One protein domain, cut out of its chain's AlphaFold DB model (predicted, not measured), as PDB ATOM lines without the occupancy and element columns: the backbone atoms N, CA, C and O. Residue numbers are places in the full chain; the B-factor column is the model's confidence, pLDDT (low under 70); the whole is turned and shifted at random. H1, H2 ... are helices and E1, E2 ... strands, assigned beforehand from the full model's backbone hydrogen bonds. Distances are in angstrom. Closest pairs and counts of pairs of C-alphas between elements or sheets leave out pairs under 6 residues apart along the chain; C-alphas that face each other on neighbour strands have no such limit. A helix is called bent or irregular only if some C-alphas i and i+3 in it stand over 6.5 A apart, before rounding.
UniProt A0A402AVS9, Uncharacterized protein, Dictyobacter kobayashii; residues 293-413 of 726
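AT A GLANCE: This is residues 293 to 413 of the 726 residues of an uncharacterized protein of Dictyobacter kobayashii (UniProt A0A402AVS9). A tiny ribbon of two short parallel strands, E1 and E2, lies between the first half of helix H2 and the last arm of the bent helix H5, in a compact body made mostly of helices. H4 crosses H2 at nearly a right angle, with H1 beside H4 on one side and the long first arm of H5 on its other side, while H3 packs on the last arm of H5, far from H1. The printed part has 121 residues, with five named helices and two named strands in the order H1, H2, H3, E1, E2, H4, H5; the class is mostly helix. The radius of gyration of the C-alphas is 14.4 A, and the C-alphas span 37 by 32 by 24 A.

IN THESE COORDINATES: The strands are E1, residues 343 to 345, and E2, residues 359 to 361. H2 is residues 307 to 321, 20.6 A long from C-alpha 307 at (-18.163, 8.591, 15.151). H4, residues 365 to 379, is 21.2 A long. H5, residues 386 to 412, was assigned as one helix by its hydrogen bonds but is bent, with C-alphas 402 and 405 7.5 A apart. Its arms are H5a, residues 386 to 402, 25.1 A long, and H5b, residues 405 to 412, 10.5 A long, ending with C-alpha 412 at (-9.018, -14.585, 15.480). H1, residues 293 to 299, is 9.7 A long, and H3, residues 331 to 337, is 9.9 A long.

HOW THE PARTS SIT: E1 and E2 are parallel neighbours at 27 degrees, with N 344 and O 359 2.9 A apart and N 361 and O 344 2.8 A apart, both within hydrogen-bond range. The closest C-alphas of H2 and E1 are those of Arg 311 and Met 343, 7.2 A apart. H4 is the hub. It touches H2, which touches it with residues 310 to 314 alone, about perpendicular at 88 degrees, closest at the C-alphas of Leu 313 and Leu 374, 6.4 A apart. H1 touches H4 at a shallow tilt of 16 degrees, opposite ways, closest at Ile 295 and Val 368, C-alphas 6.4 A apart. H4 and H5a form a helical hairpin and touch at 45 degrees, opposite ways, closest at the C-alphas of Ala 373 and Tyr 392, 5.5 A. H3 touches H5b, about perpendicular at 78 degrees, closest at the C-alphas of Arg 337 and Ala 411, 5.4 A. H1 and H3 are apart. Each O i to N i+4 pair is within hydrogen-bond range in H1, H2, H3, H4 and H5b; in H5a 11 of 13 are.

THE WHOLE: The C-alphas farthest apart, those of Asn 356 and Pro 386, are 41.3 A apart. The printed part has no cut, and its one long link is E1 to E2, residues 346 to 358. The mean pLDDT of the printed part is 82.4; residues 353 to 356, 381 to 391 and 394 are under 70.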
ATOM      1  N   GLU A 293     -19.448  16.702   6.020       76.81
ATOM      2  CA  GLU A 293     -18.781  17.859   6.636       76.81
ATOM      3  C   GLU A 293     -17.918  17.463   7.846       76.81
ATOM      4  O   GLU A 293     -16.763  17.867   7.937       76.81
ATOM      5  N   ASP A 294     -18.437  16.616   8.736       85.62
ATOM      6  CA  ASP A 294     -17.720  16.110   9.916       85.62
ATOM      7  C   ASP A 294     -16.506  15.257   9.514       85.62
ATOM      8  O   ASP A 294     -15.405  15.456  10.025       85.62
ATOM      9  N   ILE A 295     -16.664  14.384   8.511       84.94
ATOM     10  CA  ILE A 295     -15.555  13.585   7.968       84.94
ATOM     11  C   ILE A 295     -14.477  14.487   7.334       84.94
ATOM     12  O   ILE A 295     -13.284  14.249   7.526       84.94
ATOM     13  N   ASN A 296     -14.869  15.548   6.616       79.88
ATOM     14  CA  ASN A 296     -13.924  16.519   6.049       79.88
ATOM     15  C   ASN A 296     -13.203  17.326   7.140       79.88
ATOM     16  O   ASN A 296     -11.988  17.500   7.071       79.88
ATOM     17  N   ASN A 297     -13.917  17.772   8.175       80.06
ATOM     18  CA  ASN A 297     -13.318  18.465   9.314       80.06
ATOM     19  C   ASN A 297     -12.312  17.559  10.046       80.06
ATOM     20  O   ASN A 297     -11.205  18.000  10.358       80.06
ATOM     21  N   TRP A 298     -12.644  16.279  10.248       88.25
ATOM     22  CA  TRP A 298     -11.727  15.280  10.805       88.25
ATOM     23  C   TRP A 298     -10.490  15.057   9.925       88.25
ATOM     24  O   TRP A 298      -9.365  15.073  10.431       88.25
ATOM     25  N   SER A 299     -10.668  14.954   8.601       83.12
ATOM     26  CA  SER A 299      -9.563  14.899   7.628       83.12
ATOM     27  C   SER A 299      -8.624  16.107   7.721       83.12
ATOM     28  O   SER A 299      -7.438  15.972   7.431       83.12
ATOM     29  N   ASN A 300      -9.143  17.269   8.125       79.06
ATOM     30  CA  ASN A 300      -8.400  18.521   8.277       79.06
ATOM     31  C   ASN A 300      -7.827  18.730   9.698       79.06
ATOM     32  O   ASN A 300      -7.343  19.816  10.008       79.06
ATOM     33  N   GLY A 301      -7.870  17.710  10.564       78.31
ATOM     34  CA  GLY A 301      -7.269  17.737  11.904       78.31
ATOM     35  C   GLY A 301      -8.240  17.999  13.061       78.31
ATOM     36  O   GLY A 301      -7.819  17.959  14.216       78.31
ATOM     37  N   ALA A 302      -9.531  18.230  12.798       82.19
ATOM     38  CA  ALA A 302     -10.535  18.306  13.860       82.19
ATOM     39  C   ALA A 302     -10.837  16.918  14.461       82.19
ATOM     40  O   ALA A 302     -10.387  15.885  13.964       82.19
ATOM     41  N   LYS A 303     -11.635  16.886  15.534       90.06
ATOM     42  CA  LYS A 303     -12.114  15.634  16.140       90.06
ATOM     43  C   LYS A 303     -13.398  15.146  15.480       90.06
ATOM     44  O   LYS A 303     -14.307  15.950  15.281       90.06
ATOM     45  N   LEU A 304     -13.501  13.837  15.236       91.12
ATOM     46  CA  LEU A 304     -14.680  13.220  14.616       91.12
ATOM     47  C   LEU A 304     -15.864  13.194  15.597       91.12
ATOM     48  O   LEU A 304     -15.770  12.573  16.665       91.12
ATOM     49  N   GLN A 305     -16.967  13.859  15.243       89.88
ATOM     50  CA  GLN A 305     -18.128  14.051  16.122       89.88
ATOM     51  C   GLN A 305     -19.112  12.874  16.047       89.88
ATOM     52  O   GLN A 305     -19.422  12.249  17.058       89.88
ATOM     53  N   ASN A 306     -19.566  12.517  14.846       90.12
ATOM     54  CA  ASN A 306     -20.597  11.508  14.572       90.12
ATOM     55  C   ASN A 306     -20.008  10.091  14.462       90.12
ATOM     56  O   ASN A 306     -20.504   9.241  13.715       90.12
ATOM     57  N   TYR A 307     -18.937   9.829  15.219       91.31
ATOM     58  CA  TYR A 307     -18.163   8.591  15.151       91.31
ATOM     59  C   TYR A 307     -19.024   7.336  15.369       91.31
ATOM     60  O   TYR A 307     -18.690   6.287  14.837       91.31
ATOM     61  N   GLU A 308     -20.130   7.420  16.116       90.31
ATOM     62  CA  GLU A 308     -21.011   6.279  16.407       90.31
ATOM     63  C   GLU A 308     -21.695   5.745  15.148       90.31
ATOM     64  O   GLU A 308     -21.611   4.550  14.870       90.31
ATOM     65  N   LYS A 309     -22.296   6.623  14.334       91.38
ATOM     66  CA  LYS A 309     -22.969   6.213  13.093       91.38
ATOM     67  C   LYS A 309     -21.990   5.809  12.005       91.38
ATOM     68  O   LYS A 309     -22.212   4.805  11.336       91.38
ATOM     69  N   LEU A 310     -20.864   6.506  11.894       92.06
ATOM     70  CA  LEU A 310     -19.794   6.121  10.973       92.06
ATOM     71  C   LEU A 310     -19.189   4.754  11.339       92.06
ATOM     72  O   LEU A 310     -18.875   3.958  10.457       92.06
ATOM     73  N   ARG A 311     -19.102   4.437  12.637       93.88
ATOM     74  CA  ARG A 311     -18.650   3.130  13.124       93.88
ATOM     75  C   ARG A 311     -19.686   2.028  12.916       93.88
ATOM     76  O   ARG A 311     -19.292   0.928  12.558       93.88
ATOM     77  N   GLU A 312     -20.978   2.292  13.120       93.25
ATOM     78  CA  GLU A 312     -22.050   1.339  12.784       93.25
ATOM     79  C   GLU A 312     -21.994   0.940  11.302       93.25
ATOM     80  O   GLU A 312     -22.010  -0.252  10.990       93.25
ATOM     81  N   LEU A 313     -21.856   1.920  10.400       92.44
ATOM     82  CA  LEU A 313     -21.737   1.679   8.960       92.44
ATOM     83  C   LEU A 313     -20.477   0.873   8.612       92.44
ATOM     84  O   LEU A 313     -20.566  -0.108   7.876       92.44
ATOM     85  N   LEU A 314     -19.320   1.237   9.177       94.75
ATOM     86  CA  LEU A 314     -18.061   0.524   8.939       94.75
ATOM     87  C   LEU A 314     -18.093  -0.915   9.475       94.75
ATOM     88  O   LEU A 314     -17.672  -1.833   8.778       94.75
ATOM     89  N   VAL A 315     -18.626  -1.129  10.683       93.69
ATOM     90  CA  VAL A 315     -18.807  -2.472  11.263       93.69
ATOM     91  C   VAL A 315     -19.720  -3.316  10.378       93.69
ATOM     92  O   VAL A 315     -19.375  -4.454  10.088       93.69
ATOM     93  N   SER A 316     -20.850  -2.765   9.923       92.00
ATOM     94  CA  SER A 316     -21.797  -3.487   9.069       92.00
ATOM     95  C   SER A 316     -21.196  -3.844   7.706       92.00
ATOM     96  O   SER A 316     -21.396  -4.962   7.233       92.00
ATOM     97  N   PHE A 317     -20.411  -2.943   7.107       92.38
ATOM     98  CA  PHE A 317     -19.651  -3.223   5.888       92.38
ATOM     99  C   PHE A 317     -18.631  -4.350   6.102       92.38
ATOM    100  O   PHE A 317     -18.631  -5.321   5.350       92.38
ATOM    101  N   ILE A 318     -17.818  -4.276   7.161       94.00
ATOM    102  CA  ILE A 318     -16.815  -5.298   7.496       94.00
ATOM    103  C   ILE A 318     -17.473  -6.661   7.779       94.00
ATOM    104  O   ILE A 318     -17.035  -7.671   7.237       94.00
ATOM    105  N   GLU A 319     -18.541  -6.702   8.587       89.88
ATOM    106  CA  GLU A 319     -19.281  -7.932   8.923       89.88
ATOM    107  C   GLU A 319     -19.834  -8.631   7.671       89.88
ATOM    108  O   GLU A 319     -19.852  -9.859   7.630       89.88
ATOM    109  N   THR A 320     -20.253  -7.870   6.654       85.06
ATOM    110  CA  THR A 320     -20.917  -8.403   5.450       85.06
ATOM    111  C   THR A 320     -20.002  -8.630   4.247       85.06
ATOM    112  O   THR A 320     -20.391  -9.378   3.354       85.06
ATOM    113  N   SER A 321     -18.816  -8.010   4.205       83.56
ATOM    114  CA  SER A 321     -17.948  -8.018   3.013       83.56
ATOM    115  C   SER A 321     -16.751  -8.969   3.100       83.56
ATOM    116  O   SER A 321     -16.195  -9.312   2.061       83.56
ATOM    117  N   ILE A 322     -16.353  -9.394   4.304       85.75
ATOM    118  CA  ILE A 322     -15.297 -10.402   4.503       85.75
ATOM    119  C   ILE A 322     -15.919 -11.801   4.478       85.75
ATOM    120  O   ILE A 322     -16.903 -12.061   5.176       85.75
ATOM    121  N   ASP A 323     -15.310 -12.731   3.738       79.31
ATOM    122  CA  ASP A 323     -15.637 -14.157   3.843       79.31
ATOM    123  C   ASP A 323     -14.986 -14.750   5.102       79.31
ATOM    124  O   ASP A 323     -13.897 -15.323   5.092       79.31
ATOM    125  N   TRP A 324     -15.670 -14.595   6.233       80.81
ATOM    126  CA  TRP A 324     -15.223 -15.128   7.521       80.81
ATOM    127  C   TRP A 324     -15.073 -16.655   7.532       80.81
ATOM    128  O   TRP A 324     -14.332 -17.188   8.366       80.81
ATOM    129  N   GLU A 325     -15.762 -17.367   6.636       70.56
ATOM    130  CA  GLU A 325     -15.732 -18.828   6.583       70.56
ATOM    131  C   GLU A 325     -14.395 -19.312   6.019       70.56
ATOM    132  O   GLU A 325     -13.784 -20.199   6.619       70.56
ATOM    133  N   MET A 326     -13.878 -18.632   4.986       72.38
ATOM    134  CA  MET A 326     -12.532 -18.839   4.432       72.38
ATOM    135  C   MET A 326     -11.418 -18.729   5.492       72.38
ATOM    136  O   MET A 326     -10.395 -19.408   5.395       72.38
ATOM    137  N   TYR A 327     -11.619 -17.923   6.539       77.00
ATOM    138  CA  TYR A 327     -10.662 -17.730   7.637       77.00
ATOM    139  C   TYR A 327     -10.913 -18.612   8.873       77.00
ATOM    140  O   TYR A 327     -10.291 -18.390   9.920       77.00
ATOM    141  N   ALA A 328     -11.821 -19.591   8.775       70.56
ATOM    142  CA  ALA A 328     -12.275 -20.443   9.879       70.56
ATOM    143  C   ALA A 328     -12.823 -19.659  11.096       70.56
ATOM    144  O   ALA A 328     -12.751 -20.117  12.241       70.56
ATOM    145  N   ILE A 329     -13.394 -18.471  10.859       77.12
ATOM    146  CA  ILE A 329     -14.032 -17.639  11.884       77.12
ATOM    147  C   ILE A 329     -15.540 -17.911  11.856       77.12
ATOM    148  O   ILE A 329     -16.195 -17.867  10.815       77.12
ATOM    149  N   SER A 330     -16.119 -18.206  13.019       73.31
ATOM    150  CA  SER A 330     -17.564 -18.420  13.147       73.31
ATOM    151  C   SER A 330     -18.341 -17.106  13.242       73.31
ATOM    152  O   SER A 330     -17.868 -16.122  13.813       73.31
ATOM    153  N   THR A 331     -19.609 -17.120  12.825       75.88
ATOM    154  CA  THR A 331     -20.535 -15.984  13.012       75.88
ATOM    155  C   THR A 331     -20.686 -15.547  14.479       75.88
ATOM    156  O   THR A 331     -20.955 -14.376  14.749       75.88
ATOM    157  N   ALA A 332     -20.479 -16.453  15.443       74.00
ATOM    158  CA  ALA A 332     -20.458 -16.126  16.867       74.00
ATOM    159  C   ALA A 332     -19.215 -15.301  17.257       74.00
ATOM    160  O   ALA A 332     -19.338 -14.317  17.984       74.00
ATOM    161  N   GLN A 333     -18.033 -15.653  16.735       79.00
ATOM    162  CA  GLN A 333     -16.808 -14.866  16.931       79.00
ATOM    163  C   GLN A 333     -16.879 -13.513  16.222       79.00
ATOM    164  O   GLN A 333     -16.477 -12.517  16.819       79.00
ATOM    165  N   VAL A 334     -17.433 -13.454  15.002       85.19
ATOM    166  CA  VAL A 334     -17.672 -12.182  14.296       85.19
ATOM    167  C   VAL A 334     -18.521 -11.266  15.177       85.19
ATOM    168  O   VAL A 334     -18.068 -10.185  15.528       85.19
ATOM    169  N   LYS A 335     -19.673 -11.730  15.674       83.44
ATOM    170  CA  LYS A 335     -20.551 -10.923  16.542       83.44
ATOM    171  C   LYS A 335     -19.932 -10.519  17.883       83.44
ATOM    172  O   LYS A 335     -20.337  -9.507  18.458       83.44
ATOM    173  N   ASP A 336     -18.959 -11.269  18.403       83.25
ATOM    174  CA  ASP A 336     -18.218 -10.843  19.591       83.25
ATOM    175  C   ASP A 336     -17.095  -9.839  19.273       83.25
ATOM    176  O   ASP A 336     -16.929  -8.859  20.005       83.25
ATOM    177  N   ARG A 337     -16.300 -10.056  18.224       87.62
ATOM    178  CA  ARG A 337     -15.111  -9.240  17.916       87.62
ATOM    179  C   ARG A 337     -15.453  -8.017  17.060       87.62
ATOM    180  O   ARG A 337     -15.051  -6.907  17.403       87.62
ATOM    181  N   ILE A 338     -16.225  -8.209  15.997       92.12
ATOM    182  CA  ILE A 338     -16.640  -7.208  15.008       92.12
ATOM    183  C   ILE A 338     -17.926  -6.533  15.495       92.12
ATOM    184  O   ILE A 338     -19.038  -6.884  15.119       92.12
ATOM    185  N   LYS A 339     -17.769  -5.574  16.412       90.12
ATOM    186  CA  LYS A 339     -18.880  -4.792  16.975       90.12
ATOM    187  C   LYS A 339     -18.455  -3.353  17.278       90.12
ATOM    188  O   LYS A 339     -17.277  -3.129  17.566       90.12
ATOM    189  N   PRO A 340     -19.382  -2.373  17.326       89.19
ATOM    190  CA  PRO A 340     -19.023  -0.963  17.509       89.19
ATOM    191  C   PRO A 340     -18.236  -0.669  18.794       89.19
ATOM    192  O   PRO A 340     -17.456   0.270  18.833       89.19
ATOM    193  N   LEU A 341     -18.370  -1.471  19.852       86.75
ATOM    194  CA  LEU A 341     -17.601  -1.278  21.093       86.75
ATOM    195  C   LEU A 341     -16.120  -1.699  20.992       86.75
ATOM    196  O   LEU A 341     -15.358  -1.407  21.909       86.75
ATOM    197  N   ARG A 342     -15.726  -2.381  19.908       89.06
ATOM    198  CA  ARG A 342     -14.373  -2.914  19.653       89.06
ATOM    199  C   ARG A 342     -13.676  -2.287  18.442       89.06
ATOM    200  O   ARG A 342     -12.602  -2.731  18.051       89.06
ATOM    201  N   MET A 343     -14.258  -1.241  17.869       90.94
ATOM    202  CA  MET A 343     -13.639  -0.428  16.824       90.94
ATOM    203  C   MET A 343     -13.610   1.032  17.273       90.94
ATOM    204  O   MET A 343     -14.481   1.469  18.026       90.94
ATOM    205  N   ALA A 344     -12.611   1.792  16.840       91.31
ATOM    206  CA  ALA A 344     -12.487   3.215  17.136       91.31
ATOM    207  C   ALA A 344     -11.783   3.948  15.991       91.31
ATOM    208  O   ALA A 344     -11.031   3.338  15.233       91.31
ATOM    209  N   PHE A 345     -12.000   5.256  15.902       92.25
ATOM    210  CA  PHE A 345     -11.257   6.139  15.005       92.25
ATOM    211  C   PHE A 345     -10.246   6.964  15.805       92.25
ATOM    212  O   PHE A 345     -10.503   7.342  16.952       92.25
ATOM    213  N   GLU A 346      -9.102   7.257  15.194       90.62
ATOM    214  CA  GLU A 346      -8.156   8.268  15.674       90.62
ATOM    215  C   GLU A 346      -8.869   9.617  15.895       90.62
ATOM    216  O   GLU A 346      -9.702  10.020  15.087       90.62
ATOM    217  N   ASP A 347      -8.569  10.316  16.992       88.62
ATOM    218  CA  ASP A 347      -9.138  11.632  17.334       88.62
ATOM    219  C   ASP A 347     -10.682  11.741  17.340       88.62
ATOM    220  O   ASP A 347     -11.241  12.828  17.192       88.62
ATOM    221  N   GLN A 348     -11.414  10.650  17.578       90.12
ATOM    222  CA  GLN A 348     -12.853  10.731  17.877       90.12
ATOM    223  C   GLN A 348     -13.128  11.470  19.209       90.12
ATOM    224  O   GLN A 348     -12.313  11.447  20.135       90.12
ATOM    225  N   VAL A 349     -14.300  12.099  19.346       87.44
ATOM    226  CA  VAL A 349     -14.681  12.814  20.586       87.44
ATOM    227  C   VAL A 349     -14.945  11.868  21.768       87.44
ATOM    228  O   VAL A 349     -14.596  12.188  22.906       87.44
ATOM    229  N   GLY A 350     -15.550  10.703  21.518       79.00
ATOM    230  CA  GLY A 350     -15.895   9.731  22.558       79.00
ATOM    231  C   GLY A 350     -14.697   8.921  23.061       79.00
ATOM    232  O   GLY A 350     -13.862   8.460  22.281       79.00
ATOM    233  N   LYS A 351     -14.625   8.670  24.375       73.06
ATOM    234  CA  LYS A 351     -13.580   7.809  24.955       73.06
ATOM    235  C   LYS A 351     -13.708   6.368  24.444       73.06
ATOM    236  O   LYS A 351     -14.772   5.763  24.549       73.06
ATOM    237  N   THR A 352     -12.609   5.791  23.965       70.75
ATOM    238  CA  THR A 352     -12.531   4.356  23.650       70.75
ATOM    239  C   THR A 352     -12.611   3.549  24.947       70.75
ATOM    240  O   THR A 352     -11.722   3.639  25.788       70.75
ATOM    241  N   ILE A 353     -13.689   2.777  25.112       61.78
ATOM    242  CA  ILE A 353     -14.049   2.105  26.377       61.78
ATOM    243  C   ILE A 353     -12.991   1.079  26.811       61.78
ATOM    244  O   ILE A 353     -12.740   0.922  28.003       61.78
ATOM    245  N   ASN A 354     -12.342   0.411  25.854       68.19
ATOM    246  CA  ASN A 354     -11.196  -0.454  26.110       68.19
ATOM    247  C   ASN A 354     -10.144  -0.285  25.004       68.19
ATOM    248  O   ASN A 354     -10.168  -0.987  23.991       68.19
ATOM    249  N   THR A 355      -9.208   0.644  25.203       64.75
ATOM    250  CA  THR A 355      -8.073   0.887  24.289       64.75
ATOM    251  C   THR A 355      -7.193  -0.344  24.074       64.75
ATOM    252  O   THR A 355      -6.526  -0.435  23.050       64.75
ATOM    253  N   ASN A 356      -7.207  -1.299  25.008       69.19
ATOM    254  CA  ASN A 356      -6.373  -2.499  24.968       69.19
ATOM    255  C   ASN A 356      -7.038  -3.666  24.212       69.19
ATOM    256  O   ASN A 356      -6.407  -4.702  24.014       69.19
ATOM    257  N   ASP A 357      -8.297  -3.514  23.786       82.62
ATOM    258  CA  ASP A 357      -9.041  -4.523  23.020       82.62
ATOM    259  C   ASP A 357      -9.954  -3.902  21.946       82.62
ATOM    260  O   ASP A 357     -11.085  -4.344  21.734       82.62
ATOM    261  N   SER A 358      -9.468  -2.855  21.277       87.56
ATOM    262  CA  SER A 358     -10.157  -2.200  20.159       87.56
ATOM    263  C   SER A 358      -9.244  -2.094  18.939       87.56
ATOM    264  O   SER A 358      -8.063  -1.785  19.082       87.56
ATOM    265  N   LEU A 359      -9.796  -2.297  17.743       89.69
ATOM    266  CA  LEU A 359      -9.126  -1.985  16.484       89.69
ATOM    267  C   LEU A 359      -9.258  -0.477  16.218       89.69
ATOM    268  O   LEU A 359     -10.373   0.046  16.144       89.69
ATOM    269  N   VAL A 360      -8.129   0.230  16.131       90.62
ATOM    270  CA  VAL A 360      -8.099   1.690  15.947       90.62
ATOM    271  C   VAL A 360      -7.742   2.024  14.504       90.62
ATOM    272  O   VAL A 360      -6.609   1.821  14.069       90.62
ATOM    273  N   PHE A 361      -8.708   2.574  13.778       91.75
ATOM    274  CA  PHE A 361      -8.530   3.059  12.417       91.75
ATOM    275  C   PHE A 361      -7.895   4.450  12.432       91.75
ATOM    276  O   PHE A 361      -8.438   5.395  13.016       91.75
ATOM    277  N   LYS A 362      -6.726   4.564  11.798       91.00
ATOM    278  CA  LYS A 362      -5.973   5.818  11.691       91.00
ATOM    279  C   LYS A 362      -6.667   6.809  10.759       91.00
ATOM    280  O   LYS A 362      -7.365   6.418   9.822       91.00
ATOM    281  N   ARG A 363      -6.416   8.098  10.977       88.94
ATOM    282  CA  ARG A 363      -6.817   9.167  10.060       88.94
ATOM    283  C   ARG A 363      -5.929   9.109   8.815       88.94
ATOM    284  O   ARG A 363      -4.773   9.525   8.836       88.94
ATOM    285  N   SER A 364      -6.478   8.589   7.725       86.00
ATOM    286  CA  SER A 364      -5.836   8.534   6.408       86.00
ATOM    287  C   SER A 364      -6.802   9.005   5.323       86.00
ATOM    288  O   SER A 364      -8.020   8.967   5.505       86.00
ATOM    289  N   LEU A 365      -6.268   9.391   4.161       76.44
ATOM    290  CA  LEU A 365      -7.095   9.727   2.998       76.44
ATOM    291  C   LEU A 365      -7.992   8.547   2.575       76.44
ATOM    292  O   LEU A 365      -9.147   8.773   2.231       76.44
ATOM    293  N   SER A 366      -7.493   7.306   2.662       81.44
ATOM    294  CA  SER A 366      -8.276   6.097   2.370       81.44
ATOM    295  C   SER A 366      -9.421   5.878   3.366       81.44
ATOM    296  O   SER A 366     -10.534   5.570   2.961       81.44
ATOM    297  N   MET A 367      -9.199   6.105   4.663       91.06
ATOM    298  CA  MET A 367     -10.259   6.007   5.671       91.06
ATOM    299  C   MET A 367     -11.327   7.093   5.474       91.06
ATOM    300  O   MET A 367     -12.521   6.818   5.547       91.06
ATOM    301  N   VAL A 368     -10.907   8.323   5.166       84.75
ATOM    302  CA  VAL A 368     -11.801   9.455   4.867       84.75
ATOM    303  C   VAL A 368     -12.723   9.140   3.684       84.75
ATOM    304  O   VAL A 368     -13.936   9.324   3.797       84.75
ATOM    305  N   THR A 369     -12.184   8.612   2.582       81.81
ATOM    306  CA  THR A 369     -12.990   8.257   1.405       81.81
ATOM    307  C   THR A 369     -13.911   7.061   1.652       81.81
ATOM    308  O   THR A 369     -15.043   7.074   1.170       81.81
ATOM    309  N   VAL A 370     -13.494   6.072   2.450       89.94
ATOM    310  CA  VAL A 370     -14.344   4.938   2.872       89.94
ATOM    311  C   VAL A 370     -15.539   5.411   3.692       89.94
ATOM    312  O   VAL A 370     -16.673   5.054   3.378       89.94
ATOM    313  N   LEU A 371     -15.326   6.255   4.707       90.69
ATOM    314  CA  LEU A 371     -16.423   6.766   5.536       90.69
ATOM    315  C   LEU A 371     -17.422   7.600   4.720       90.69
ATOM    316  O   LEU A 371     -18.626   7.514   4.960       90.69
ATOM    317  N   GLN A 372     -16.948   8.354   3.725       83.94
ATOM    318  CA  GLN A 372     -17.804   9.116   2.810       83.94
ATOM    319  C   GLN A 372     -18.569   8.224   1.829       83.94
ATOM    320  O   GLN A 372     -19.747   8.474   1.585       83.94
ATOM    321  N   ALA A 373     -17.940   7.167   1.305       85.00
ATOM    322  CA  ALA A 373     -18.609   6.169   0.474       85.00
ATOM    323  C   ALA A 373     -19.742   5.472   1.247       85.00
ATOM    324  O   ALA A 373     -20.864   5.375   0.752       85.00
ATOM    325  N   LEU A 374     -19.476   5.049   2.487       89.88
ATOM    326  CA  LEU A 374     -20.466   4.410   3.357       89.88
ATOM    327  C   LEU A 374     -21.620   5.356   3.729       89.88
ATOM    328  O   LEU A 374     -22.780   4.950   3.672       89.88
ATOM    329  N   ASP A 375     -21.333   6.615   4.069       88.12
ATOM    330  CA  ASP A 375     -22.360   7.624   4.361       88.12
ATOM    331  C   ASP A 375     -23.215   7.957   3.124       88.12
ATOM    332  O   ASP A 375     -24.446   7.954   3.201       88.12
ATOM    333  N   TYR A 376     -22.591   8.145   1.954       83.44
ATOM    334  CA  TYR A 376     -23.306   8.355   0.692       83.44
ATOM    335  C   TYR A 376     -24.227   7.176   0.357       83.44
ATOM    336  O   TYR A 376     -25.397   7.394   0.035       83.44
ATOM    337  N   LEU A 377     -23.730   5.935   0.438       82.25
ATOM    338  CA  LEU A 377     -24.511   4.731   0.129       82.25
ATOM    339  C   LEU A 377     -25.658   4.527   1.128       82.25
ATOM    340  O   LEU A 377     -26.749   4.124   0.732       82.25
ATOM    341  N   ASN A 378     -25.448   4.862   2.401       83.38
ATOM    342  CA  ASN A 378     -26.491   4.845   3.424       83.38
ATOM    343  C   ASN A 378     -27.614   5.857   3.115       83.38
ATOM    344  O   ASN A 378     -28.792   5.488   3.093       83.38
ATOM    345  N   VAL A 379     -27.262   7.113   2.806       79.44
ATOM    346  CA  VAL A 379     -28.225   8.180   2.469       79.44
ATOM    347  C   VAL A 379     -28.969   7.892   1.160       79.44
ATOM    348  O   VAL A 379     -30.193   8.020   1.108       79.44
ATOM    349  N   ASN A 380     -28.257   7.464   0.116       72.88
ATOM    350  CA  ASN A 380     -28.804   7.275  -1.232       72.88
ATOM    351  C   ASN A 380     -29.276   5.836  -1.514       72.88
ATOM    352  O   ASN A 380     -29.634   5.518  -2.646       72.88
ATOM    353  N   SER A 381     -29.356   4.983  -0.486       67.94
ATOM    354  CA  SER A 381     -29.738   3.558  -0.547       67.94
ATOM    355  C   SER A 381     -31.027   3.236  -1.321       67.94
ATOM    356  O   SER A 381     -31.208   2.101  -1.758       67.94
ATOM    357  N   LYS A 382     -31.927   4.212  -1.509       64.44
ATOM    358  CA  LYS A 382     -33.191   4.050  -2.252       64.44
ATOM    359  C   LYS A 382     -33.137   4.444  -3.731       64.44
ATOM    360  O   LYS A 382     -33.984   3.971  -4.473       64.44
ATOM    361  N   ASN A 383     -32.215   5.320  -4.135       60.56
ATOM    362  CA  ASN A 383     -32.054   5.821  -5.510       60.56
ATOM    363  C   ASN A 383     -30.590   6.262  -5.736       60.56
ATOM    364  O   ASN A 383     -30.314   7.458  -5.834       60.56
ATOM    365  N   PRO A 384     -29.628   5.326  -5.762       60.56
ATOM    366  CA  PRO A 384     -28.224   5.667  -5.947       60.56
ATOM    367  C   PRO A 384     -27.912   5.958  -7.426       60.56
ATOM    368  O   PRO A 384     -28.388   5.253  -8.315       60.56
ATOM    369  N   ALA A 385     -27.093   6.979  -7.702       60.97
ATOM    370  CA  ALA A 385     -26.678   7.325  -9.065       60.97
ATOM    371  C   ALA A 385     -25.724   6.242  -9.627       60.97
ATOM    372  O   ALA A 385     -24.644   6.066  -9.054       60.97
ATOM    373  N   PRO A 386     -26.067   5.520 -10.717       56.34
ATOM    374  CA  PRO A 386     -25.330   4.324 -11.140       56.34
ATOM    375  C   PRO A 386     -23.828   4.535 -11.371       56.34
ATOM    376  O   PRO A 386     -23.030   3.688 -10.968       56.34
ATOM    377  N   GLU A 387     -23.432   5.676 -11.947       57.97
ATOM    378  CA  GLU A 387     -22.017   6.000 -12.183       57.97
ATOM    379  C   GLU A 387     -21.215   6.140 -10.875       57.97
ATOM    380  O   GLU A 387     -20.061   5.718 -10.804       57.97
ATOM    381  N   GLN A 388     -21.823   6.685  -9.812       57.84
ATOM    382  CA  GLN A 388     -21.141   6.915  -8.532       57.84
ATOM    383  C   GLN A 388     -20.999   5.626  -7.707       57.84
ATOM    384  O   GLN A 388     -20.003   5.456  -7.001       57.84
ATOM    385  N   ILE A 389     -21.942   4.681  -7.833       64.31
ATOM    386  CA  ILE A 389     -21.882   3.377  -7.145       64.31
ATOM    387  C   ILE A 389     -20.615   2.615  -7.535       64.31
ATOM    388  O   ILE A 389     -19.918   2.111  -6.659       64.31
ATOM    389  N   GLY A 390     -20.304   2.541  -8.835       59.75
ATOM    390  CA  GLY A 390     -19.147   1.790  -9.332       59.75
ATOM    391  C   GLY A 390     -17.832   2.277  -8.719       59.75
ATOM    392  O   GLY A 390     -17.052   1.472  -8.211       59.75
ATOM    393  N   GLY A 391     -17.628   3.599  -8.681       66.00
ATOM    394  CA  GLY A 391     -16.457   4.209  -8.048       66.00
ATOM    395  C   GLY A 391     -16.367   3.922  -6.545       66.00
ATOM    396  O   GLY A 391     -15.303   3.541  -6.055       66.00
ATOM    397  N   TYR A 392     -17.482   4.033  -5.814       74.00
ATOM    398  CA  TYR A 392     -17.505   3.736  -4.378       74.00
ATOM    399  C   TYR A 392     -17.290   2.250  -4.064       74.00
ATOM    400  O   TYR A 392     -16.567   1.945  -3.120       74.00
ATOM    401  N   LEU A 393     -17.839   1.322  -4.855       71.19
ATOM    402  CA  LEU A 393     -17.614  -0.116  -4.662       71.19
ATOM    403  C   LEU A 393     -16.153  -0.511  -4.909       71.19
ATOM    404  O   LEU A 393     -15.594  -1.272  -4.120       71.19
ATOM    405  N   ILE A 394     -15.510   0.037  -5.947       69.94
ATOM    406  CA  ILE A 394     -14.077  -0.188  -6.207       69.94
ATOM    407  C   ILE A 394     -13.235   0.339  -5.037       69.94
ATOM    408  O   ILE A 394     -12.332  -0.353  -4.571       69.94
ATOM    409  N   LEU A 395     -13.554   1.530  -4.523       76.81
ATOM    410  CA  LEU A 395     -12.839   2.133  -3.397       76.81
ATOM    411  C   LEU A 395     -12.993   1.323  -2.100       76.81
ATOM    412  O   LEU A 395     -12.002   1.062  -1.417       76.81
ATOM    413  N   LEU A 396     -14.217   0.892  -1.783       84.00
ATOM    414  CA  LEU A 396     -14.506   0.045  -0.625       84.00
ATOM    415  C   LEU A 396     -13.815  -1.319  -0.731       84.00
ATOM    416  O   LEU A 396     -13.231  -1.778   0.248       84.00
ATOM    417  N   SER A 397     -13.823  -1.937  -1.916       75.75
ATOM    418  CA  SER A 397     -13.133  -3.206  -2.167       75.75
ATOM    419  C   SER A 397     -11.615  -3.066  -2.042       75.75
ATOM    420  O   SER A 397     -10.998  -3.891  -1.377       75.75
ATOM    421  N   SER A 398     -11.014  -2.022  -2.625       77.31
ATOM    422  CA  SER A 398      -9.567  -1.777  -2.542       77.31
ATOM    423  C   SER A 398      -9.117  -1.561  -1.098       77.31
ATOM    424  O   SER A 398      -8.139  -2.161  -0.659       77.31
ATOM    425  N   TRP A 399      -9.855  -0.747  -0.335       90.12
ATOM    426  CA  TRP A 399      -9.563  -0.542   1.082       90.12
ATOM    427  C   TRP A 399      -9.718  -1.831   1.896       90.12
ATOM    428  O   TRP A 399      -8.892  -2.101   2.771       90.12
ATOM    429  N   LEU A 400     -10.747  -2.637   1.609       88.62
ATOM    430  CA  LEU A 400     -10.950  -3.900   2.308       88.62
ATOM    431  C   LEU A 400      -9.761  -4.838   2.081       88.62
ATOM    432  O   LEU A 400      -9.174  -5.282   3.059       88.62
ATOM    433  N   THR A 401      -9.324  -5.040   0.835       83.12
ATOM    434  CA  THR A 401      -8.154  -5.876   0.511       83.12
ATOM    435  C   THR A 401      -6.867  -5.410   1.211       83.12
ATOM    436  O   THR A 401      -6.048  -6.240   1.597       83.12
ATOM    437  N   GLU A 402      -6.687  -4.103   1.432       89.00
ATOM    438  CA  GLU A 402      -5.547  -3.562   2.193       89.00
ATOM    439  C   GLU A 402      -5.621  -3.834   3.711       89.00
ATOM    440  O   GLU A 402      -4.582  -3.903   4.364       89.00
ATOM    441  N   ASN A 403      -6.823  -3.959   4.290       91.75
ATOM    442  CA  ASN A 403      -7.041  -3.967   5.749       91.75
ATOM    443  C   ASN A 403      -7.585  -5.307   6.287       91.75
ATOM    444  O   ASN A 403      -7.569  -5.542   7.498       91.75
ATOM    445  N   GLU A 404      -8.046  -6.201   5.411       91.56
ATOM    446  CA  GLU A 404      -8.679  -7.482   5.736       91.56
ATOM    447  C   GLU A 404      -7.791  -8.361   6.619       91.56
ATOM    448  O   GLU A 404      -8.263  -8.872   7.631       91.56
ATOM    449  N   ALA A 405      -6.491  -8.463   6.324       90.25
ATOM    450  CA  ALA A 405      -5.557  -9.270   7.112       90.25
ATOM    451  C   ALA A 405      -5.481  -8.837   8.593       90.25
ATOM    452  O   ALA A 405      -5.485  -9.689   9.485       90.25
ATOM    453  N   ASP A 406      -5.467  -7.529   8.870       90.62
ATOM    454  CA  ASP A 406      -5.433  -6.991  10.236       90.62
ATOM    455  C   ASP A 406      -6.785  -7.157  10.950       90.62
ATOM    456  O   ASP A 406      -6.834  -7.496  12.137       90.62
ATOM    457  N   ILE A 407      -7.893  -6.982  10.223       93.19
ATOM    458  CA  ILE A 407      -9.257  -7.191  10.731       93.19
ATOM    459  C   ILE A 407      -9.482  -8.672  11.090       93.19
ATOM    460  O   ILE A 407      -9.968  -8.984  12.183       93.19
ATOM    461  N   VAL A 408      -9.086  -9.593  10.209       91.19
ATOM    462  CA  VAL A 408      -9.137 -11.048  10.411       91.19
ATOM    463  C   VAL A 408      -8.256 -11.450  11.595       91.19
ATOM    464  O   VAL A 408      -8.722 -12.154  12.494       91.19
ATOM    465  N   ALA A 409      -7.023 -10.939  11.680       88.25
ATOM    466  CA  ALA A 409      -6.142 -11.195  12.818       88.25
ATOM    467  C   ALA A 409      -6.730 -10.685  14.150       88.25
ATOM    468  O   ALA A 409      -6.580 -11.339  15.184       88.25
ATOM    469  N   PHE A 410      -7.437  -9.549  14.144       89.69
ATOM    470  CA  PHE A 410      -8.155  -9.025  15.313       89.69
ATOM    471  C   PHE A 410      -9.384  -9.871  15.703       89.69
ATOM    472  O   PHE A 410      -9.731  -9.949  16.888       89.69
ATOM    473  N   ALA A 411     -10.039 -10.513  14.732       89.19
ATOM    474  CA  ALA A 411     -11.169 -11.415  14.953       89.19
ATOM    475  C   ALA A 411     -10.746 -12.820  15.430       89.19
ATOM    476  O   ALA A 411     -11.479 -13.465  16.182       89.19
ATOM    477  N   GLN A 412      -9.558 -13.291  15.043       85.62
ATOM    478  CA  GLN A 412      -9.018 -14.585  15.480       85.62
ATOM    479  C   GLN A 412      -8.496 -14.573  16.924       85.62
ATOM    480  O   GLN A 412      -8.542 -15.607  17.588       85.62
ATOM    481  N   ARG A 413      -8.014 -13.429  17.427       85.12
ATOM    482  CA  ARG A 413      -7.402 -13.325  18.764       85.12
ATOM    483  C   ARG A 413      -8.438 -13.195  19.897       85.12
ATOM    484  O   ARG A 413      -9.474 -12.554  19.708       85.12
TER     485      ARG A 413